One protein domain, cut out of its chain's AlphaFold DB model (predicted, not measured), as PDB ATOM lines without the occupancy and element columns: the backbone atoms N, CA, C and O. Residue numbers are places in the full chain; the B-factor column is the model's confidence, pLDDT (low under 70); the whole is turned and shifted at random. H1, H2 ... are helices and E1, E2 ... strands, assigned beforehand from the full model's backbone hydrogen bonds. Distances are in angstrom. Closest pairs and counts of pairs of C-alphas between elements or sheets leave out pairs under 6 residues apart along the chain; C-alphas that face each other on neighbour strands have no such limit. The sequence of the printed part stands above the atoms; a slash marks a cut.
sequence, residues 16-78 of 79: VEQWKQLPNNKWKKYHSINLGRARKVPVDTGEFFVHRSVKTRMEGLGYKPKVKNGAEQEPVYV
ATOM      1  N   VAL A  16     101.049 199.695 162.749       87.81
ATOM      2  CA  VAL A  16     101.784 200.693 161.965       87.81
ATOM      3  C   VAL A  16     101.390 202.086 162.442       87.81
ATOM      4  O   VAL A  16     100.235 202.334 162.803       87.81
ATOM      5  N   GLU A  17     102.352 203.009 162.447       88.56
ATOM      6  CA  GLU A  17     102.057 204.432 162.602       88.56
ATOM      7  C   GLU A  17     101.299 204.938 161.377       88.56
ATOM      8  O   GLU A  17     101.823 204.985 160.263       88.56
ATOM      9  N   GLN A  18     100.054 205.347 161.590       86.25
ATOM     10  CA  GLN A  18      99.224 205.954 160.567       86.25
ATOM     11  C   GLN A  18      99.018 207.437 160.860       86.25
ATOM     12  O   GLN A  18      98.856 207.869 162.004       86.25
ATOM     13  N   TRP A  19      98.998 208.221 159.787       84.38
ATOM     14  CA  TRP A  19      98.657 209.633 159.826       84.38
ATOM     15  C   TRP A  19      97.173 209.806 159.538       84.38
ATOM     16  O   TRP A  19      96.662 209.299 158.539       84.38
ATOM     17  N   LYS A  20      96.482 210.546 160.403       83.38
ATOM     18  CA  LYS A  20      95.096 210.954 160.182       83.38
ATOM     19  C   LYS A  20      94.971 212.462 160.307       83.38
ATOM     20  O   LYS A  20      95.438 213.056 161.281       83.38
ATOM     21  N   GLN A  21      94.305 213.046 159.322       82.12
ATOM     22  CA  GLN A  21      93.854 214.427 159.370       82.12
ATOM     23  C   GLN A  21      92.655 214.520 160.324       82.12
ATOM     24  O   GLN A  21      91.764 213.664 160.327       82.12
ATOM     25  N   LEU A  22      92.679 215.520 161.194       80.19
ATOM     26  CA  LEU A  22      91.598 215.868 162.106       80.19
ATOM     27  C   LEU A  22      90.705 216.952 161.475       80.19
ATOM     28  O   LEU A  22      91.185 217.690 160.616       80.19
ATOM     29  N   PRO A  23      89.461 217.117 161.968       75.38
ATOM     30  CA  PRO A  23      88.553 218.202 161.573       75.38
ATOM     31  C   PRO A  23      89.160 219.611 161.596       75.38
ATOM     32  O   PRO A  23      88.795 220.478 160.822       75.38
ATOM     33  N   ASN A  24      90.129 219.858 162.477       76.81
ATOM     34  CA  ASN A  24      90.789 221.156 162.627       76.81
ATOM     35  C   ASN A  24      92.016 221.333 161.716       76.81
ATOM     36  O   ASN A  24      92.915 222.103 162.056       76.81
ATOM     37  N   ASN A  25      92.113 220.566 160.624       73.88
ATOM     38  CA  ASN A  25      93.272 220.524 159.728       73.88
ATOM     39  C   ASN A  25      94.608 220.137 160.390       73.88
ATOM     40  O   ASN A  25      95.666 220.231 159.768       73.88
ATOM     41  N   LYS A  26      94.592 219.641 161.633       81.75
ATOM     42  CA  LYS A  26      95.799 219.112 162.278       81.75
ATOM     43  C   LYS A  26      96.023 217.662 161.880       81.75
ATOM     44  O   LYS A  26      95.088 216.878 161.724       81.75
ATOM     45  N   TRP A  27      97.286 217.285 161.791       84.00
ATOM     46  CA  TRP A  27      97.701 215.914 161.538       84.00
ATOM     47  C   TRP A  27      98.076 215.246 162.853       84.00
ATOM     48  O   TRP A  27      98.856 215.791 163.633       84.00
ATOM     49  N   LYS A  28      97.518 214.063 163.113       87.62
ATOM     50  CA  LYS A  28      97.852 213.267 164.295       87.62
ATOM     51  C   LYS A  28      98.302 211.874 163.887       87.62
ATOM     52  O   LYS A  28      97.687 211.231 163.033       87.62
ATOM     53  N   LYS A  29      99.361 211.412 164.547       89.25
ATOM     54  CA  LYS A  29      99.821 210.028 164.489       89.25
ATOM     55  C   LYS A  29      98.993 209.156 165.426       89.25
ATOM     56  O   LYS A  29      98.693 209.555 166.553       89.25
ATOM     57  N   TYR A  30      98.637 207.968 164.966       87.94
ATOM     58  CA  TYR A  30      98.033 206.931 165.791       87.94
ATOM     59  C   TYR A  30      98.541 205.563 165.345       87.94
ATOM     60  O   TYR A  30      98.847 205.360 164.171       87.94
ATOM     61  N   HIS A  31      98.626 204.625 166.281       88.44
ATOM     62  CA  HIS A  31      98.948 203.244 165.955       88.44
ATOM     63  C   HIS A  31      97.670 202.504 165.593       88.44
ATOM     64  O   HIS A  31      96.691 202.523 166.343       88.44
ATOM     65  N   SER A  32      97.679 201.842 164.443       85.75
ATOM     66  CA  SER A  32      96.618 200.907 164.101       85.75
ATOM     67  C   SER A  32      97.111 199.800 163.196       85.75
ATOM     68  O   SER A  32      98.107 199.928 162.491       85.75
ATOM     69  N   ILE A  33      96.337 198.732 163.195       88.06
ATOM     70  CA  ILE A  33      96.514 197.579 162.333       88.06
ATOM     71  C   ILE A  33      96.059 197.944 160.904       88.06
ATOM     72  O   ILE A  33      95.018 198.593 160.750       88.06
ATOM     73  N   ASN A  34      96.824 197.561 159.871       84.06
ATOM     74  CA  ASN A  34      96.576 197.981 158.485       84.06
ATOM     75  C   ASN A  34      95.256 197.399 157.940       84.06
ATOM     76  O   ASN A  34      94.380 198.159 157.519       84.06
ATOM     77  N   LEU A  35      95.081 196.073 158.024       83.56
ATOM     78  CA  LEU A  35      93.939 195.287 157.510       83.56
ATOM     79  C   LEU A  35      93.370 195.773 156.158       83.56
ATOM     80  O   LEU A  35      92.155 195.734 155.949       83.56
ATOM     81  N   GLY A  36      94.207 196.314 155.269       77.31
ATOM     82  CA  GLY A  36      93.789 196.944 154.013       77.31
ATOM     83  C   GLY A  36      92.684 198.002 154.169       77.31
ATOM     84  O   GLY A  36      91.846 198.165 153.276       77.31
ATOM     85  N   ARG A  37      92.609 198.688 155.318       78.75
ATOM     86  CA  ARG A  37      91.501 199.596 155.634       78.75
ATOM     87  C   ARG A  37      91.520 200.822 154.726       78.75
ATOM     88  O   ARG A  37      92.509 201.542 154.624       78.75
ATOM     89  N   ALA A  38      90.366 201.102 154.124       77.12
ATOM     90  CA  ALA A  38      90.128 202.345 153.402       77.12
ATOM     91  C   ALA A  38      90.358 203.564 154.312       77.12
ATOM     92  O   ALA A  38      89.952 203.566 155.481       77.12
ATOM     93  N   ARG A  39      90.963 204.620 153.754       77.38
ATOM     94  CA  ARG A  39      91.179 205.884 154.467       77.38
ATOM     95  C   ARG A  39      89.833 206.544 154.778       77.38
ATOM     96  O   ARG A  39      88.915 206.524 153.955       77.38
ATOM     97  N   LYS A  40      89.720 207.119 155.978       77.06
ATOM     98  CA  LYS A  40      88.564 207.924 156.390       77.06
ATOM     99  C   LYS A  40      88.901 209.396 156.210       77.06
ATOM    100  O   LYS A  40      89.827 209.870 156.865       77.06
ATOM    101  N   VAL A  41      88.143 210.082 155.359       74.50
ATOM    102  CA  VAL A  41      88.233 211.538 155.234       74.50
ATOM    103  C   VAL A  41      87.333 212.160 156.308       74.50
ATOM    104  O   VAL A  41      86.181 211.745 156.456       74.50
ATOM    105  N   PRO A  42      87.865 213.055 157.152       72.81
ATOM    106  CA  PRO A  42      87.065 213.802 158.119       72.81
ATOM    107  C   PRO A  42      86.152 214.824 157.415       72.81
ATOM    108  O   PRO A  42      86.646 215.709 156.728       72.81
ATOM    109  N   VAL A  43      84.838 214.707 157.631       67.31
ATOM    110  CA  VAL A  43      83.769 215.483 156.956       67.31
ATOM    111  C   VAL A  43      83.810 216.980 157.299       67.31
ATOM    112  O   VAL A  43      83.463 217.822 156.482       67.31
ATOM    113  N   ASP A  44      84.317 217.325 158.483       67.50
ATOM    114  CA  ASP A  44      84.247 218.685 159.038       67.50
ATOM    115  C   ASP A  44      85.499 219.538 158.753       67.50
ATOM    116  O   ASP A  44      85.765 220.516 159.447       67.50
ATOM    117  N   THR A  45      86.326 219.140 157.783       62.59
ATOM    118  CA  THR A  45      87.692 219.685 157.617       62.59
ATOM    119  C   THR A  45      87.782 220.831 156.608       62.59
ATOM    120  O   THR A  45      88.844 221.429 156.425       62.59
ATOM    121  N   GLY A  46      86.659 221.177 155.974       69.06
ATOM    122  CA  GLY A  46      86.637 222.092 154.835       69.06
ATOM    123  C   GLY A  46      87.127 221.390 153.570       69.06
ATOM    124  O   GLY A  46      86.815 220.226 153.370       69.06
ATOM    125  N   GLU A  47      87.871 222.076 152.709       70.12
ATOM    126  CA  GLU A  47      88.207 221.610 151.355       70.12
ATOM    127  C   GLU A  47      88.938 220.251 151.313       70.12
ATOM    128  O   GLU A  47      89.987 220.052 151.931       70.12
ATOM    129  N   PHE A  48      88.392 219.307 150.539       74.31
ATOM    130  CA  PHE A  48      88.997 217.997 150.304       74.31
ATOM    131  C   PHE A  48      89.802 218.012 149.002       74.31
ATOM    132  O   PHE A  48      89.234 217.975 147.914       74.31
ATOM    133  N   PHE A  49      91.129 218.042 149.104       80.44
ATOM    134  CA  PHE A  49      92.000 218.087 147.930       80.44
ATOM    135  C   PHE A  49      92.260 216.698 147.348       80.44
ATOM    136  O   PHE A  49      92.729 215.785 148.032       80.44
ATOM    137  N   VAL A  50      92.003 216.552 146.052       83.31
ATOM    138  CA  VAL A  50      92.237 215.320 145.298       83.31
ATOM    139  C   VAL A  50      93.088 215.632 144.082       83.31
ATOM    140  O   VAL A  50      92.880 216.623 143.399       83.31
ATOM    141  N   HIS A  51      94.045 214.769 143.769       86.75
ATOM    142  CA  HIS A  51      94.879 214.985 142.596       86.75
ATOM    143  C   HIS A  51      94.085 214.773 141.284       86.75
ATOM    144  O   HIS A  51      93.295 213.827 141.176       86.75
ATOM    145  N   ARG A  52      94.300 215.621 140.267       85.62
ATOM    146  CA  ARG A  52      93.555 215.624 138.989       85.62
ATOM    147  C   ARG A  52      93.516 214.270 138.291       85.62
ATOM    148  O   ARG A  52      92.484 213.920 137.725       85.62
ATOM    149  N   SER A  53      94.573 213.463 138.379       86.44
ATOM    150  CA  SER A  53      94.554 212.142 137.737       86.44
ATOM    151  C   SER A  53      93.531 211.175 138.342       86.44
ATOM    152  O   SER A  53      93.135 210.219 137.675       86.44
ATOM    153  N   VAL A  54      93.033 211.420 139.561       84.12
ATOM    154  CA  VAL A  54      91.895 210.667 140.112       84.12
ATOM    155  C   VAL A  54      90.630 210.980 139.320       84.12
ATOM    156  O   VAL A  54      89.936 210.045 138.929       84.12
ATOM    157  N   LYS A  55      90.383 212.256 138.993       85.31
ATOM    158  CA  LYS A  55      89.251 212.678 138.155       85.31
ATOM    159  C   LYS A  55      89.285 211.986 136.795       85.31
ATOM    160  O   LYS A  55      88.319 211.336 136.412       85.31
ATOM    161  N   THR A  56      90.436 212.021 136.125       86.38
ATOM    162  CA  THR A  56      90.623 211.383 134.813       86.38
ATOM    163  C   THR A  56      90.333 209.879 134.850       86.38
ATOM    164  O   THR A  56      89.757 209.336 133.913       86.38
ATOM    165  N   ARG A  57      90.684 209.186 135.941       85.69
ATOM    166  CA  ARG A  57      90.378 207.753 136.108       85.69
ATOM    167  C   ARG A  57      88.907 207.501 136.430       85.69
ATOM    168  O   ARG A  57      88.367 206.484 136.001       85.69
ATOM    169  N   MET A  58      88.266 208.385 137.192       86.12
ATOM    170  CA  MET A  58      86.830 208.289 137.471       86.12
ATOM    171  C   MET A  58      86.021 208.423 136.178       86.12
ATOM    172  O   MET A  58      85.150 207.597 135.923       86.12
ATOM    173  N   GLU A  59      86.365 209.404 135.342       85.12
ATOM    174  CA  GLU A  59      85.683 209.685 134.075       85.12
ATOM    175  C   GLU A  59      86.024 208.657 132.984       85.12
ATOM    176  O   GLU A  59      85.130 208.158 132.311       85.12
ATOM    177  N   GLY A  60      87.303 208.301 132.825       87.69
ATOM    178  CA  GLY A  60      87.756 207.442 131.725       87.69
ATOM    179  C   GLY A  60      87.663 205.938 131.989       87.69
ATOM    180  O   GLY A  60      87.545 205.161 131.047       87.69
ATOM    181  N   LEU A  61      87.734 205.506 133.253       85.44
ATOM    182  CA  LEU A  61      87.801 204.084 133.624       85.44
ATOM    183  C   LEU A  61      86.676 203.656 134.577       85.44
ATOM    184  O   LEU A  61      86.678 202.521 135.052       85.44
ATOM    185  N   GLY A  62      85.746 204.556 134.917       83.31
ATOM    186  CA  GLY A  62      84.690 204.279 135.894       83.31
ATOM    187  C   GLY A  62      85.228 203.959 137.294       83.31
ATOM    188  O   GLY A  62      84.570 203.265 138.075       83.31
ATOM    189  N   TYR A  63      86.445 204.414 137.615       82.75
ATOM    190  CA  TYR A  63      87.078 204.160 138.905       82.75
ATOM    191  C   TYR A  63      86.252 204.774 140.041       82.75
ATOM    192  O   TYR A  63      85.866 205.935 139.978       82.75
ATOM    193  N   LYS A  64      86.017 204.012 141.116       81.81
ATOM    194  CA  LYS A  64      85.356 204.509 142.330       81.81
ATOM    195  C   LYS A  64      86.354 204.510 143.489       81.81
ATOM    196  O   LYS A  64      86.770 203.425 143.916       81.81
ATOM    197  N   PRO A  65      86.763 205.684 144.003       78.75
ATOM    198  CA  PRO A  65      87.695 205.745 145.118       78.75
ATOM    199  C   PRO A  65      87.078 205.098 146.363       78.75
ATOM    200  O   PRO A  65      85.965 205.416 146.777       78.75
ATOM    201  N   LYS A  66      87.823 204.179 146.988       78.44
ATOM    202  CA  LYS A  66      87.435 203.547 148.257       78.44
ATOM    203  C   LYS A  66      87.804 204.474 149.412       78.44
ATOM    204  O   LYS A  66      88.813 204.271 150.086       78.44
ATOM    205  N   VAL A  67      86.997 205.510 149.608       76.44
ATOM    206  CA  VAL A  67      87.142 206.485 150.692       76.44
ATOM    207  C   VAL A  67      85.906 206.422 151.575       76.44
ATOM    208  O   VAL A  67      84.782 206.489 151.082       76.44
ATOM    209  N   LYS A  68      86.096 206.294 152.892       69.00
ATOM    210  CA  LYS A  68      84.972 206.419 153.826       69.00
ATOM    211  C   LYS A  68      84.576 207.891 153.921       69.00
ATOM    212  O   LYS A  68      85.455 208.720 154.156       69.00
ATOM    213  N   ASN A  69      83.281 208.162 153.756       68.19
ATOM    214  CA  ASN A  69      82.652 209.490 153.760       68.19
ATOM    215  C   ASN A  69      83.015 210.383 152.554       68.19
ATOM    216  O   ASN A  69      82.716 211.567 152.549       68.19
ATOM    217  N   GLY A  70      83.617 209.826 151.497       61.03
ATOM    218  CA  GLY A  70      84.010 210.602 150.311       61.03
ATOM    219  C   GLY A  70      82.851 211.058 149.412       61.03
ATOM    220  O   GLY A  70      83.094 211.792 148.467       61.03
ATOM    221  N   ALA A  71      81.620 210.607 149.671       62.12
ATOM    222  CA  ALA A  71      80.422 211.028 148.936       62.12
ATOM    223  C   ALA A  71      79.712 212.231 149.580       62.12
ATOM    224  O   ALA A  71      78.819 212.804 148.970       62.12
ATOM    225  N   GLU A  72      80.083 212.587 150.814       66.81
ATOM    226  CA  GLU A  72      79.436 213.660 151.580       66.81
ATOM    227  C   GLU A  72      80.022 215.042 151.250       66.81
ATOM    228  O   GLU A  72      79.449 216.055 151.635       66.81
ATOM    229  N   GLN A  73      81.145 215.095 150.527       69.94
ATOM    230  CA  GLN A  73      81.864 216.329 150.243       69.94
ATOM    231  C   GLN A  73      82.413 216.357 148.815       69.94
ATOM    232  O   GLN A  73      82.999 215.378 148.348       69.94
ATOM    233  N   GLU A  74      82.253 217.493 148.133       71.56
ATOM    234  CA  GLU A  74      82.818 217.691 146.799       71.56
ATOM    235  C   GLU A  74      84.343 217.894 146.875       71.56
ATOM    236  O   GLU A  74      84.816 218.774 147.602       71.56
ATOM    237  N   PRO A  75      85.142 217.084 146.153       78.12
ATOM    238  CA  PRO A  75      86.588 217.245 146.116       78.12
ATOM    239  C   PRO A  75      87.014 218.444 145.262       78.12
ATOM    240  O   PRO A  75      86.557 218.617 144.130       78.12
ATOM    241  N   VAL A  76      87.994 219.198 145.751       83.00
ATOM    242  CA  VAL A  76      88.742 220.190 144.976       83.00
ATOM    243  C   VAL A  76      89.898 219.484 144.274       83.00
ATOM    244  O   VAL A  76      90.769 218.895 144.917       83.00
ATOM    245  N   TYR A  77      89.921 219.525 142.941       83.69
ATOM    246  CA  TYR A  77      90.958 218.847 142.165       83.69
ATOM    247  C   TYR A  77      92.198 219.723 141.956       83.69
ATOM    248  O   TYR A  77      92.133 220.733 141.256       83.69
ATOM    249  N   VAL A  78      93.333 219.289 142.502       84.00
ATOM    250  CA  VAL A  78      94.648 219.952 142.415       84.00
ATOM    251  C   VAL A  78      95.629 219.135 141.570       84.00
ATOM    252  O   VAL A  78      95.421 217.937 141.372       84.00
TER     253      VAL A  78
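What this domain is: This is residues 16 to 78 of the 79 residues of an uncharacterized protein of Polyporus arcularius HHB13444 (UniProt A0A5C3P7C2). A two-stranded hairpin, E1 and E2, makes one end of the domain, and a small unit of two parallel strands, E3 and E4, with the helix H1 beside it at the far end, makes the other. The long stretch of residues 34 to 47 runs between these two ends, and a second long stretch, residues 62 to 74, folds back from H1 to E4. The printed part has 63 residues with one named helix and four named strands, in the order E1 E2 E3 H1 E4; E1 and E2 form an antiparallel sheet, E3 and E4 a parallel one. The class is mixed, helices and strands, though under half of the residues, 31 of the 63, are in named elements. The whole is only just loose, close to compact, with a radius of gyration of the C-alphas of 13.0 A and spans of 36 by 27 by 18 A.

Where its parts are: E1 is residues 16 to 21, 16.1 A long from first to last C-alpha, and begins at C-alpha 16 at (101.784, 200.693, 161.965). E2, residues 27 to 33, is the longest strand by residues, at 18.4 A. E3 is residues 48 to 51, 10.2 A. H1, residues 52 to 61, is 14.0 A long, with C-alpha 61 at (87.801, 204.084, 133.624). E4, residues 75 to 78, is 9.3 A long and ends at C-alpha 78 at (94.648, 219.952, 142.415).

How they stand to each other: E1 and E2 are a hairpin of antiparallel neighbours, with 141 degrees between their directions. N 18 and O 30 are within hydrogen-bond range at 2.8 A, as are N 28 and O 20 at 2.9 A. E1 is apart from E3, H1 and E4, and so is E2. E3 and E4 are parallel neighbours, with 43 degrees between their directions; N 76 and O 48 are 2.8 A apart, N 50 and O 76 2.9 A, both within hydrogen-bond range. E3, H1 and E4 form a strand-helix-strand unit, two parallel neighbour strands with a helix between them along the chain, and its crossover is right-handed. The closest C-alphas of H1 and E4 are those of Arg 52 and Tyr 77, 5.2 A apart. Every O i to N i+4 pair in H1 is within hydrogen-bond range.

The domain as a whole: The two C-alphas farthest apart, those of His 31 and Gly 60, are 36.3 A apart. The printed part has no cut. The links E2 to E3 and H1 to E4 are long, with 14 and 13 residues; E1 to E2 and E3 to H1 are tight. The mean pLDDT of the printed part is 79.6, and residues 43 to 46 and 68 to 73 are under 70.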